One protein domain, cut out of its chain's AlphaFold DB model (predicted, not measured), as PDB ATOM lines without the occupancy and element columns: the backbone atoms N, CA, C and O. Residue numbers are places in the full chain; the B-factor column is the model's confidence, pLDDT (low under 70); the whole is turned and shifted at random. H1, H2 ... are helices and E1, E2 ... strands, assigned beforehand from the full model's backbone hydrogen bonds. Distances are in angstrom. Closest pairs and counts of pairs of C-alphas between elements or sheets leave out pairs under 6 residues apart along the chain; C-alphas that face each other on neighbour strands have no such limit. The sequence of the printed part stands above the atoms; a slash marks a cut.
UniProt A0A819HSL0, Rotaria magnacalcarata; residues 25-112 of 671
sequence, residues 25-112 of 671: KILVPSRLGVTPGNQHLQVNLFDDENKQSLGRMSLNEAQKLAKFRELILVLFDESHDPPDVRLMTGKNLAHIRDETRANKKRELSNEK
ATOM      1  N   LYS A  25     102.691  87.586  72.143       42.41
ATOM      2  CA  LYS A  25     102.892  87.358  73.571       42.41
ATOM      3  C   LYS A  25     104.244  87.987  73.908       42.41
ATOM      4  O   LYS A  25     105.276  87.393  73.632       42.41
ATOM      5  N   ILE A  26     104.243  89.216  74.418       48.34
ATOM      6  CA  ILE A  26     105.477  89.865  74.876       48.34
ATOM      7  C   ILE A  26     105.927  89.119  76.134       48.34
ATOM      8  O   ILE A  26     105.267  89.191  77.178       48.34
ATOM      9  N   LEU A  27     106.992  88.330  75.997       52.56
ATOM     10  CA  LEU A  27     107.576  87.551  77.078       52.56
ATOM     11  C   LEU A  27     108.213  88.517  78.082       52.56
ATOM     12  O   LEU A  27     109.016  89.368  77.712       52.56
ATOM     13  N   VAL A  28     107.843  88.407  79.358       59.25
ATOM     14  CA  VAL A  28     108.565  89.111  80.424       59.25
ATOM     15  C   VAL A  28     109.773  88.246  80.780       59.25
ATOM     16  O   VAL A  28     109.554  87.097  81.178       59.25
ATOM     17  N   PRO A  29     111.014  88.759  80.690       64.19
ATOM     18  CA  PRO A  29     112.204  87.971  80.981       64.19
ATOM     19  C   PRO A  29     112.131  87.334  82.371       64.19
ATOM     20  O   PRO A  29     111.832  87.985  83.389       64.19
ATOM     21  N   SER A  30     112.355  86.024  82.416       63.72
ATOM     22  CA  SER A  30     112.198  85.216  83.621       63.72
ATOM     23  C   SER A  30     113.385  84.286  83.826       63.72
ATOM     24  O   SER A  30     114.034  83.864  82.869       63.72
ATOM     25  N   ARG A  31     113.702  84.026  85.102       74.81
ATOM     26  CA  ARG A  31     114.775  83.102  85.472       74.81
ATOM     27  C   ARG A  31     114.406  81.710  84.977       74.81
ATOM     28  O   ARG A  31     113.306  81.237  85.259       74.81
ATOM     29  N   LEU A  32     115.330  81.077  84.271       72.12
ATOM     30  CA  LEU A  32     115.142  79.737  83.743       72.12
ATOM     31  C   LEU A  32     115.646  78.717  84.770       72.12
ATOM     32  O   LEU A  32     116.819  78.725  85.132       72.12
ATOM     33  N   GLY A  33     114.745  77.872  85.274       66.69
ATOM     34  CA  GLY A  33     115.076  76.831  86.248       66.69
ATOM     35  C   GLY A  33     115.518  75.530  85.580       66.69
ATOM     36  O   GLY A  33     114.858  75.047  84.656       66.69
ATOM     37  N   VAL A  34     116.600  74.932  86.085       69.50
ATOM     38  CA  VAL A  34     117.093  73.624  85.628       69.50
ATOM     39  C   VAL A  34     116.684  72.538  86.613       69.50
ATOM     40  O   VAL A  34     116.915  72.647  87.813       69.50
ATOM     41  N   THR A  35     116.061  71.488  86.095       58.88
ATOM     42  CA  THR A  35     115.565  70.321  86.826       58.88
ATOM     43  C   THR A  35     116.085  69.043  86.163       58.88
ATOM     44  O   THR A  35     116.419  69.062  84.972       58.88
ATOM     45  N   PRO A  36     116.083  67.894  86.862       54.00
ATOM     46  CA  PRO A  36     116.475  66.618  86.262       54.00
ATOM     47  C   PRO A  36     115.703  66.272  84.975       54.00
ATOM     48  O   PRO A  36     116.244  65.618  84.085       54.00
ATOM     49  N   GLY A  37     114.461  66.757  84.846       49.16
ATOM     50  CA  GLY A  37     113.597  66.529  83.688       49.16
ATOM     51  C   GLY A  37     113.852  67.434  82.476       49.16
ATOM     52  O   GLY A  37     113.371  67.108  81.397       49.16
ATOM     53  N   ASN A  38     114.592  68.543  82.610       63.84
ATOM     54  CA  ASN A  38     114.837  69.495  81.508       63.84
ATOM     55  C   ASN A  38     116.326  69.797  81.244       63.84
ATOM     56  O   ASN A  38     116.653  70.449  80.256       63.84
ATOM     57  N   GLN A  39     117.229  69.287  82.086       59.53
ATOM     58  CA  GLN A  39     118.675  69.535  82.025       59.53
ATOM     59  C   GLN A  39     119.346  69.144  80.693       59.53
ATOM     60  O   GLN A  39     120.398  69.679  80.354       59.53
ATOM     61  N   HIS A  40     118.740  68.227  79.936       67.62
ATOM     62  CA  HIS A  40     119.239  67.735  78.648       67.62
ATOM     63  C   HIS A  40     118.789  68.585  77.446       67.62
ATOM     64  O   HIS A  40     119.251  68.359  76.327       67.62
ATOM     65  N   LEU A  41     117.869  69.538  77.643       67.31
ATOM     66  CA  LEU A  41     117.362  70.384  76.564       67.31
ATOM     67  C   LEU A  41     118.452  71.331  76.057       67.31
ATOM     68  O   LEU A  41     119.244  71.858  76.833       67.31
ATOM     69  N   GLN A  42     118.471  71.542  74.745       80.69
ATOM     70  CA  GLN A  42     119.427  72.416  74.071       80.69
ATOM     71  C   GLN A  42     118.941  73.869  74.116       80.69
ATOM     72  O   GLN A  42     117.741  74.106  73.981       80.69
ATOM     73  N   VAL A  43     119.865  74.817  74.274       83.25
ATOM     74  CA  VAL A  43     119.628  76.272  74.289       83.25
ATOM     75  C   VAL A  43     120.724  76.994  73.503       83.25
ATOM     76  O   VAL A  43     121.859  76.514  73.452       83.25
ATOM     77  N   ASN A  44     120.404  78.144  72.908       84.00
ATOM     78  CA  ASN A  44     121.414  79.079  72.407       84.00
ATOM     79  C   ASN A  44     121.777  80.038  73.541       84.00
ATOM     80  O   ASN A  44     120.913  80.781  74.013       84.00
ATOM     81  N   LEU A  45     123.027  80.013  74.003       86.88
ATOM     82  CA  LEU A  45     123.461  80.846  75.120       86.88
ATOM     83  C   LEU A  45     124.155  82.118  74.623       86.88
ATOM     84  O   LEU A  45     125.036  82.059  73.768       86.88
ATOM     85  N   PHE A  46     123.804  83.261  75.206       83.44
ATOM     86  CA  PHE A  46     124.432  84.554  74.934       83.44
ATOM     87  C   PHE A  46     124.934  85.204  76.226       83.44
ATOM     88  O   PHE A  46     124.312  85.075  77.285       83.44
ATOM     89  N   ASP A  47     126.041  85.932  76.122       79.69
ATOM     90  CA  ASP A  47     126.605  86.726  77.213       79.69
ATOM     91  C   ASP A  47     126.056  88.163  77.168       79.69
ATOM     92  O   ASP A  47     126.133  88.824  76.127       79.69
ATOM     93  N   ASP A  48     125.466  88.647  78.265       66.31
ATOM     94  CA  ASP A  48     124.856  89.985  78.328       66.31
ATOM     95  C   ASP A  48     125.914  91.101  78.373       66.31
ATOM     96  O   ASP A  48     125.637  92.205  77.908       66.31
ATOM     97  N   GLU A  49     127.143  90.819  78.831       56.97
ATOM     98  CA  GLU A  49     128.215  91.828  78.878       56.97
ATOM     99  C   GLU A  49     128.750  92.189  77.481       56.97
ATOM    100  O   GLU A  49     129.107  93.340  77.244       56.97
ATOM    101  N   ASN A  50     128.731  91.247  76.527       50.66
ATOM    102  CA  ASN A  50     129.341  91.431  75.198       50.66
ATOM    103  C   ASN A  50     128.395  91.176  74.010       50.66
ATOM    104  O   ASN A  50     128.820  91.263  72.859       50.66
ATOM    105  N   LYS A  51     127.119  90.827  74.252       59.31
ATOM    106  CA  LYS A  51     126.152  90.370  73.224       59.31
ATOM    107  C   LYS A  51     126.688  89.240  72.330       59.31
ATOM    108  O   LYS A  51     126.208  89.038  71.213       59.31
ATOM    109  N   GLN A  52     127.685  88.504  72.812       71.88
ATOM    110  CA  GLN A  52     128.381  87.474  72.057       71.88
ATOM    111  C   GLN A  52     127.684  86.128  72.264       71.88
ATOM    112  O   GLN A  52     127.295  85.778  73.380       71.88
ATOM    113  N   SER A  53     127.513  85.375  71.177       79.69
ATOM    114  CA  SER A  53     126.997  84.008  71.248       79.69
ATOM    115  C   SER A  53     128.053  83.096  71.870       79.69
ATOM    116  O   SER A  53     129.164  82.989  71.354       79.69
ATOM    117  N   LEU A  54     127.695  82.434  72.970       80.88
ATOM    118  CA  LEU A  54     128.478  81.369  73.609       80.88
ATOM    119  C   LEU A  54     128.187  79.997  72.976       80.88
ATOM    120  O   LEU A  54     128.755  78.986  73.386       80.88
ATOM    121  N   GLY A  55     127.324  79.968  71.957       83.12
ATOM    122  CA  GLY A  55     127.001  78.780  71.187       83.12
ATOM    123  C   GLY A  55     125.845  77.962  71.759       83.12
ATOM    124  O   GLY A  55     125.184  78.325  72.737       83.12
ATOM    125  N   ARG A  56     125.580  76.847  71.080       88.12
ATOM    126  CA  ARG A  56     124.523  75.899  71.425       88.12
ATOM    127  C   ARG A  56     125.043  74.891  72.442       88.12
ATOM    128  O   ARG A  56     126.056  74.245  72.193       88.12
ATOM    129  N   MET A  57     124.330  74.730  73.551       87.62
ATOM    130  CA  MET A  57     124.700  73.800  74.622       87.62
ATOM    131  C   MET A  57     123.476  73.276  75.372       87.62
ATOM    132  O   MET A  57     122.353  73.742  75.161       87.62
ATOM    133  N   SER A  58     123.676  72.303  76.259       83.81
ATOM    134  CA  SER A  58     122.612  71.825  77.142       83.81
ATOM    135  C   SER A  58     122.299  72.821  78.265       83.81
ATOM    136  O   SER A  58     123.153  73.580  78.727       83.81
ATOM    137  N   LEU A  59     121.068  72.771  78.769       79.06
ATOM    138  CA  LEU A  59     120.617  73.556  79.918       79.06
ATOM    139  C   LEU A  59     121.467  73.294  81.174       79.06
ATOM    140  O   LEU A  59     121.713  74.211  81.955       79.06
ATOM    141  N   ASN A  60     121.966  72.066  81.347       82.44
ATOM    142  CA  ASN A  60     122.893  71.718  82.425       82.44
ATOM    143  C   ASN A  60     124.244  72.442  82.300       82.44
ATOM    144  O   ASN A  60     124.753  72.986  83.278       82.44
ATOM    145  N   GLU A  61     124.830  72.465  81.103       84.88
ATOM    146  CA  GLU A  61     126.101  73.157  80.841       84.88
ATOM    147  C   GLU A  61     125.950  74.667  81.015       84.88
ATOM    148  O   GLU A  61     126.752  75.290  81.713       84.88
ATOM    149  N   ALA A  62     124.862  75.230  80.490       84.38
ATOM    150  CA  ALA A  62     124.524  76.633  80.682       84.38
ATOM    151  C   ALA A  62     124.387  76.981  82.178       84.38
ATOM    152  O   ALA A  62     124.845  78.034  82.621       84.38
ATOM    153  N   GLN A  63     123.806  76.085  82.989       84.44
ATOM    154  CA  GLN A  63     123.630  76.288  84.432       84.44
ATOM    155  C   GLN A  63     124.937  76.180  85.214       84.44
ATOM    156  O   GLN A  63     125.108  76.890  86.209       84.44
ATOM    157  N   LYS A  64     125.863  75.321  84.780       84.31
ATOM    158  CA  LYS A  64     127.218  75.248  85.342       84.31
ATOM    159  C   LYS A  64     128.003  76.525  85.041       84.31
ATOM    160  O   LYS A  64     128.608  77.072  85.955       84.31
ATOM    161  N   LEU A  65     127.921  77.038  83.811       84.19
ATOM    162  CA  LEU A  65     128.535  78.312  83.415       84.19
ATOM    163  C   LEU A  65     127.962  79.499  84.199       84.19
ATOM    164  O   LEU A  65     128.721  80.331  84.688       84.19
ATOM    165  N   ALA A  66     126.639  79.543  84.377       82.88
ATOM    166  CA  ALA A  66     125.978  80.566  85.181       82.88
ATOM    167  C   ALA A  66     126.459  80.548  86.641       82.88
ATOM    168  O   ALA A  66     126.816  81.590  87.177       82.88
ATOM    169  N   LYS A  67     126.540  79.358  87.259       80.81
ATOM    170  CA  LYS A  67     127.058  79.195  88.628       80.81
ATOM    171  C   LYS A  67     128.527  79.594  88.744       80.81
ATOM    172  O   LYS A  67     128.878  80.288  89.685       80.81
ATOM    173  N   PHE A  68     129.361  79.177  87.792       82.88
ATOM    174  CA  PHE A  68     130.791  79.489  87.784       82.88
ATOM    175  C   PHE A  68     131.065  80.995  87.691       82.88
ATOM    176  O   PHE A  68     132.031  81.476  88.268       82.88
ATOM    177  N   ARG A  69     130.213  81.737  86.975       79.94
ATOM    178  CA  ARG A  69     130.336  83.191  86.802       79.94
ATOM    179  C   ARG A  69     129.486  84.012  87.777       79.94
ATOM    180  O   ARG A  69     129.415  85.222  87.618       79.94
ATOM    181  N   GLU A  70     128.805  83.372  88.731       80.19
ATOM    182  CA  GLU A  70     127.865  84.030  89.658       80.19
ATOM    183  C   GLU A  70     126.737  84.824  88.953       80.19
ATOM    184  O   GLU A  70     126.210  85.817  89.457       80.19
ATOM    185  N   LEU A  71     126.323  84.362  87.768       83.62
ATOM    186  CA  LEU A  71     125.261  84.954  86.950       83.62
ATOM    187  C   LEU A  71     123.983  84.107  86.988       83.62
ATOM    188  O   LEU A  71     123.963  82.950  87.411       83.62
ATOM    189  N   ILE A  72     122.881  84.681  86.505       80.62
ATOM    190  CA  ILE A  72     121.598  83.989  86.365       80.62
ATOM    191  C   ILE A  72     121.277  83.701  84.897       80.62
ATOM    192  O   ILE A  72     121.513  84.532  84.023       80.62
ATOM    193  N   LEU A  73     120.677  82.533  84.645       79.56
ATOM    194  CA  LEU A  73     120.101  82.171  83.348       79.56
ATOM    195  C   LEU A  73     118.720  82.790  83.185       79.56
ATOM    196  O   LEU A  73     117.824  82.576  84.009       79.56
ATOM    197  N   VAL A  74     118.537  83.524  82.097       80.62
ATOM    198  CA  VAL A  74     117.289  84.216  81.787       80.62
ATOM    199  C   VAL A  74     116.842  83.851  80.384       80.62
ATOM    200  O   VAL A  74     117.578  84.031  79.416       80.62
ATOM    201  N   LEU A  75     115.614  83.354  80.278       79.00
ATOM    202  CA  LEU A  75     114.987  83.077  78.994       79.00
ATOM    203  C   LEU A  75     114.615  84.395  78.318       79.00
ATOM    204  O   LEU A  75     113.900  85.214  78.907       79.00
ATOM    205  N   PHE A  76     115.127  84.593  77.105       71.38
ATOM    206  CA  PHE A  76     114.993  85.849  76.377       71.38
ATOM    207  C   PHE A  76     114.042  85.718  75.188       71.38
ATOM    208  O   PHE A  76     113.144  86.547  75.046       71.38
ATOM    209  N   ASP A  77     114.191  84.664  74.380       69.12
ATOM    210  CA  ASP A  77     113.311  84.401  73.240       69.12
ATOM    211  C   ASP A  77     112.982  82.906  73.110       69.12
ATOM    212  O   ASP A  77     113.858  82.056  72.957       69.12
ATOM    213  N   GLU A  78     111.690  82.591  73.177       67.38
ATOM    214  CA  GLU A  78     111.148  81.234  73.023       67.38
ATOM    215  C   GLU A  78     110.802  80.884  71.567       67.38
ATOM    216  O   GLU A  78     110.395  79.757  71.279       67.38
ATOM    217  N   SER A  79     110.881  81.850  70.647       61.31
ATOM    218  CA  SER A  79     110.483  81.657  69.251       61.31
ATOM    219  C   SER A  79     111.519  80.891  68.421       61.31
ATOM    220  O   SER A  79     111.141  80.245  67.438       61.31
ATOM    221  N   HIS A  80     112.782  80.902  68.854       67.50
ATOM    222  CA  HIS A  80     113.883  80.148  68.258       67.50
ATOM    223  C   HIS A  80     113.913  78.683  68.739       67.50
ATOM    224  O   HIS A  80     113.474  78.362  69.844       67.50
ATOM    225  N   ASP A  81     114.410  77.775  67.888       68.38
ATOM    226  CA  ASP A  81     114.618  76.356  68.216       68.38
ATOM    227  C   ASP A  81     116.083  75.970  67.923       68.38
ATOM    228  O   ASP A  81     116.455  75.871  66.748       68.38
ATOM    229  N   PRO A  82     116.935  75.765  68.948       73.81
ATOM    230  CA  PRO A  82     116.632  75.842  70.384       73.81
ATOM    231  C   PRO A  82     116.416  77.290  70.889       73.81
ATOM    232  O   PRO A  82     116.831  78.226  70.210       73.81
ATOM    233  N   PRO A  83     115.768  77.499  72.055       75.56
ATOM    234  CA  PRO A  83     115.432  78.835  72.555       75.56
ATOM    235  C   PRO A  83     116.665  79.632  72.992       75.56
ATOM    236  O   PRO A  83     117.671  79.058  73.426       75.56
ATOM    237  N   ASP A  84     116.553  80.960  72.937       79.44
ATOM    238  CA  ASP A  84     117.639  81.876  73.276       79.44
ATOM    239  C   ASP A  84     117.620  82.236  74.762       79.44
ATOM    240  O   ASP A  84     116.633  82.748  75.311       79.44
ATOM    241  N   VAL A  85     118.756  82.009  75.411       82.06
ATOM    242  CA  VAL A  85     118.961  82.208  76.843       82.06
ATOM    243  C   VAL A  85     120.164  83.121  77.060       82.06
ATOM    244  O   VAL A  85     121.161  83.041  76.346       82.06
ATOM    245  N   ARG A  86     120.080  84.005  78.056       85.81
ATOM    246  CA  ARG A  86     121.144  84.954  78.403       85.81
ATOM    247  C   ARG A  86     121.677  84.731  79.810       85.81
ATOM    248  O   ARG A  86     120.901  84.420  80.716       85.81
ATOM    249  N   LEU A  87     122.980  84.944  79.985       83.62
ATOM    250  CA  LEU A  87     123.623  85.092  81.293       83.62
ATOM    251  C   LEU A  87     123.652  86.568  81.678       83.62
ATOM    252  O   LEU A  87     124.205  87.369  80.939       83.62
ATOM    253  N   MET A  88     123.076  86.929  82.821       80.75
ATOM    254  CA  MET A  88     123.072  88.318  83.299       80.75
ATOM    255  C   MET A  88     123.093  88.395  84.824       80.75
ATOM    256  O   MET A  88     122.886  87.394  85.509       80.75
ATOM    257  N   THR A  89     123.309  89.590  85.371       80.38
ATOM    258  CA  THR A  89     123.215  89.831  86.817       80.38
ATOM    259  C   THR A  89     121.760  90.021  87.260       80.38
ATOM    260  O   THR A  89     120.872  90.378  86.478       80.38
ATOM    261  N   GLY A  90     121.496  89.848  88.558       72.50
ATOM    262  CA  GLY A  90     120.178  90.144  89.135       72.50
ATOM    263  C   GLY A  90     119.744  91.608  88.961       72.50
ATOM    264  O   GLY A  90     118.551  91.867  88.792       72.50
ATOM    265  N   LYS A  91     120.703  92.548  88.949       77.56
ATOM    266  CA  LYS A  91     120.454  93.984  88.739       77.56
ATOM    267  C   LYS A  91     120.007  94.276  87.301       77.56
ATOM    268  O   LYS A  91     118.991  94.945  87.124       77.56
ATOM    269  N   ASN A  92     120.677  93.701  86.296       76.50
ATOM    270  CA  ASN A  92     120.279  93.842  84.888       76.50
ATOM    271  C   ASN A  92     118.877  93.267  84.639       76.50
ATOM    272  O   ASN A  92     118.051  93.908  83.990       76.50
ATOM    273  N   LEU A  93     118.555  92.106  85.223       77.44
ATOM    274  CA  LEU A  93     117.216  91.520  85.101       77.44
ATOM    275  C   LEU A  93     116.122  92.424  85.695       77.44
ATOM    276  O   LEU A  93     115.027  92.504  85.136       77.44
ATOM    277  N   ALA A  94     116.384  93.088  86.826       71.69
ATOM    278  CA  ALA A  94     115.436  94.028  87.423       71.69
ATOM    279  C   ALA A  94     115.207  95.242  86.509       71.69
ATOM    280  O   ALA A  94     114.058  95.559  86.203       71.69
ATOM    281  N   HIS A  95     116.287  95.831  85.985       77.38
ATOM    282  CA  HIS A  95     116.218  96.956  85.052       77.38
ATOM    283  C   HIS A  95     115.414  96.614  83.789       77.38
ATOM    284  O   HIS A  95     114.442  97.293  83.460       77.38
ATOM    285  N   ILE A  96     115.737  95.491  83.134       72.56
ATOM    286  CA  ILE A  96     115.033  95.024  81.932       72.56
ATOM    287  C   ILE A  96     113.552  94.752  82.238       72.56
ATOM    288  O   ILE A  96     112.677  95.040  81.418       72.56
ATOM    289  N   ARG A  97     113.225  94.213  83.421       74.94
ATOM    290  CA  ARG A  97     111.832  93.978  83.834       74.94
ATOM    291  C   ARG A  97     111.060  95.272  84.023       74.94
ATOM    292  O   ARG A  97     109.898  95.325  83.619       74.94
ATOM    293  N   ASP A  98     111.674  96.285  84.614       74.38
ATOM    294  CA  ASP A  98     111.029  97.573  84.847       74.38
ATOM    295  C   ASP A  98     110.825  98.337  83.535       74.38
ATOM    296  O   ASP A  98     109.721  98.833  83.292       74.38
ATOM    297  N   GLU A  99     111.797  98.302  82.619       75.19
ATOM    298  CA  GLU A  99     111.639  98.815  81.252       75.19
ATOM    299  C   GLU A  99     110.547  98.066  80.476       75.19
ATOM    300  O   GLU A  99     109.667  98.688  79.877       75.19
ATOM    301  N   THR A 100     110.531  96.731  80.538       68.88
ATOM    302  CA  THR A 100     109.512  95.904  79.865       68.88
ATOM    303  C   THR A 100     108.116  96.175  80.434       68.88
ATOM    304  O   THR A 100     107.136  96.230  79.693       68.88
ATOM    305  N   ARG A 101     107.990  96.399  81.750       70.75
ATOM    306  CA  ARG A 101     106.725  96.774  82.406       70.75
ATOM    307  C   ARG A 101     106.286  98.189  82.040       70.75
ATOM    308  O   ARG A 101     105.095  98.398  81.796       70.75
ATOM    309  N   ALA A 102     107.211  99.143  81.980       67.62
ATOM    310  CA  ALA A 102     106.935 100.513  81.563       67.62
ATOM    311  C   ALA A 102     106.483 100.566  80.094       67.62
ATOM    312  O   ALA A 102     105.476 101.206  79.787       67.62
ATOM    313  N   ASN A 103     107.150  99.820  79.210       64.62
ATOM    314  CA  ASN A 103     106.764  99.679  77.807       64.62
ATOM    315  C   ASN A 103     105.420  98.960  77.660       64.62
ATOM    316  O   ASN A 103     104.547  99.473  76.972       64.62
ATOM    317  N   LYS A 104     105.168  97.883  78.416       64.88
ATOM    318  CA  LYS A 104     103.853  97.223  78.465       64.88
ATOM    319  C   LYS A 104     102.744  98.180  78.915       64.88
ATOM    320  O   LYS A 104     101.646  98.141  78.369       64.88
ATOM    321  N   LYS A 105     103.010  99.060  79.889       59.38
ATOM    322  CA  LYS A 105     102.059 100.090  80.346       59.38
ATOM    323  C   LYS A 105     101.787 101.135  79.253       59.38
ATOM    324  O   LYS A 105     100.635 101.531  79.096       59.38
ATOM    325  N   ARG A 106     102.814 101.530  78.484       54.78
ATOM    326  CA  ARG A 106     102.707 102.436  77.319       54.78
ATOM    327  C   ARG A 106     101.990 101.786  76.121       54.78
ATOM    328  O   ARG A 106     101.186 102.438  75.459       54.78
ATOM    329  N   GLU A 107     102.210 100.498  75.864       52.41
ATOM    330  CA  GLU A 107     101.536  99.738  74.799       52.41
ATOM    331  C   GLU A 107     100.072  99.434  75.147       52.41
ATOM    332  O   GLU A 107      99.192  99.654  74.319       52.41
ATOM    333  N   LEU A 108      99.766  99.067  76.399       49.81
ATOM    334  CA  LEU A 108      98.390  98.887  76.891       49.81
ATOM    335  C   LEU A 108      97.550 100.173  76.817       49.81
ATOM    336  O   LEU A 108      96.327 100.090  76.684       49.81
ATOM    337  N   SER A 109      98.175 101.356  76.900       40.94
ATOM    338  CA  SER A 109      97.486 102.631  76.652       40.94
ATOM    339  C   SER A 109      97.234 102.911  75.167       40.94
ATOM    340  O   SER A 109      96.277 103.614  74.853       40.94
ATOM    341  N   ASN A 110      98.027 102.328  74.262       41.91
ATOM    342  CA  ASN A 110      97.906 102.516  72.812       41.91
ATOM    343  C   ASN A 110      97.050 101.434  72.111       41.91
ATOM    344  O   ASN A 110      96.523 101.699  71.031       41.91
ATOM    345  N   GLU A 111      96.859 100.250  72.709       44.56
ATOM    346  CA  GLU A 111      96.156  99.092  72.112       44.56
ATOM    347  C   GLU A 111      94.689  98.884  72.550       44.56
ATOM    348  O   GLU A 111      94.091  97.845  72.264       44.56
ATOM    349  N   LYS A 112      94.031  99.850  73.204       43.38
ATOM    350  CA  LYS A 112      92.580  99.737  73.464       43.38
ATOM    351  C   LYS A 112      91.748 100.050  72.215       43.38
ATOM    352  O   LYS A 112      91.040 101.049  72.159       43.38
TER     353      LYS A 112
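This is residues 25 to 112 of the 671 residues of a protein of Rotaria magnacalcarata (UniProt A0A819HSL0). A small, strongly twisted sheet of four strands has the short helix H1 packed over one face, and the long helix H2 leads away from the sheet as an arm whose residues 105 to 110 stick out with 111 and 112. The printed part has 88 residues, with E1, E2, H1, E3, E4 and H2 in chain order; the mixed sheet runs E2, E1, E4, E3, and the class is mixed, helices and strands. The whole is only just compact, close to loose, with a radius of gyration of the C-alphas of 14.1 A, and spans 43 by 25 by 23 A.

Residues 25 to 41 hold no named element. E1, residues 42 to 47, begins at C-alpha 42 (119.427, 72.416, 74.071) and measures 16.3 A. E2 is residues 53 to 58, H1 59 to 68, E3 72 to 77 and E4 84 to 88. H2, residues 90 to 110, measures 30.3 A and ends at C-alpha 110 (97.906, 102.516, 72.812).

E1 and E2 form an antiparallel hairpin, with N 43 and O 57 2.9 A apart, within hydrogen-bond range. E1 and E4 are parallel, with N 85 and O 44 at 2.8 A. E3 and E4 form an antiparallel hairpin, with N 86 and O 74 at 2.8 A. Residues 30 to 31 pair antiparallel with residues 74 to 75 of E3. E2, H1 and E3 make a split strand-helix-strand unit, two strands of one sheet that are not neighbours with a helix between them along the chain, and with E1 and E4 between them in the sheet; its crossover is right-handed. H1 is on the sheet, making two layers, a helix on one face of a sheet, at a height over the sheet of 8.1 A; it runs along the strands, over E4, at 12 degrees on the local plane. The closest C-alphas of H1 and E3 are those of Ala 66 and Ile 72, 5.7 A apart. H2 only grazes the sheet, with residues 90 to 93, and is apart from H1. In H1 and H2 every O i to N i+4 pair is within hydrogen-bond range.

The C-alphas farthest apart are those of Phe 68 and Lys 112, 45.6 A. The printed part has no cut and no long link. Mean pLDDT of the printed part is 71.1; 36 residues are under 70, among them 25 to 30 and 102 to 112.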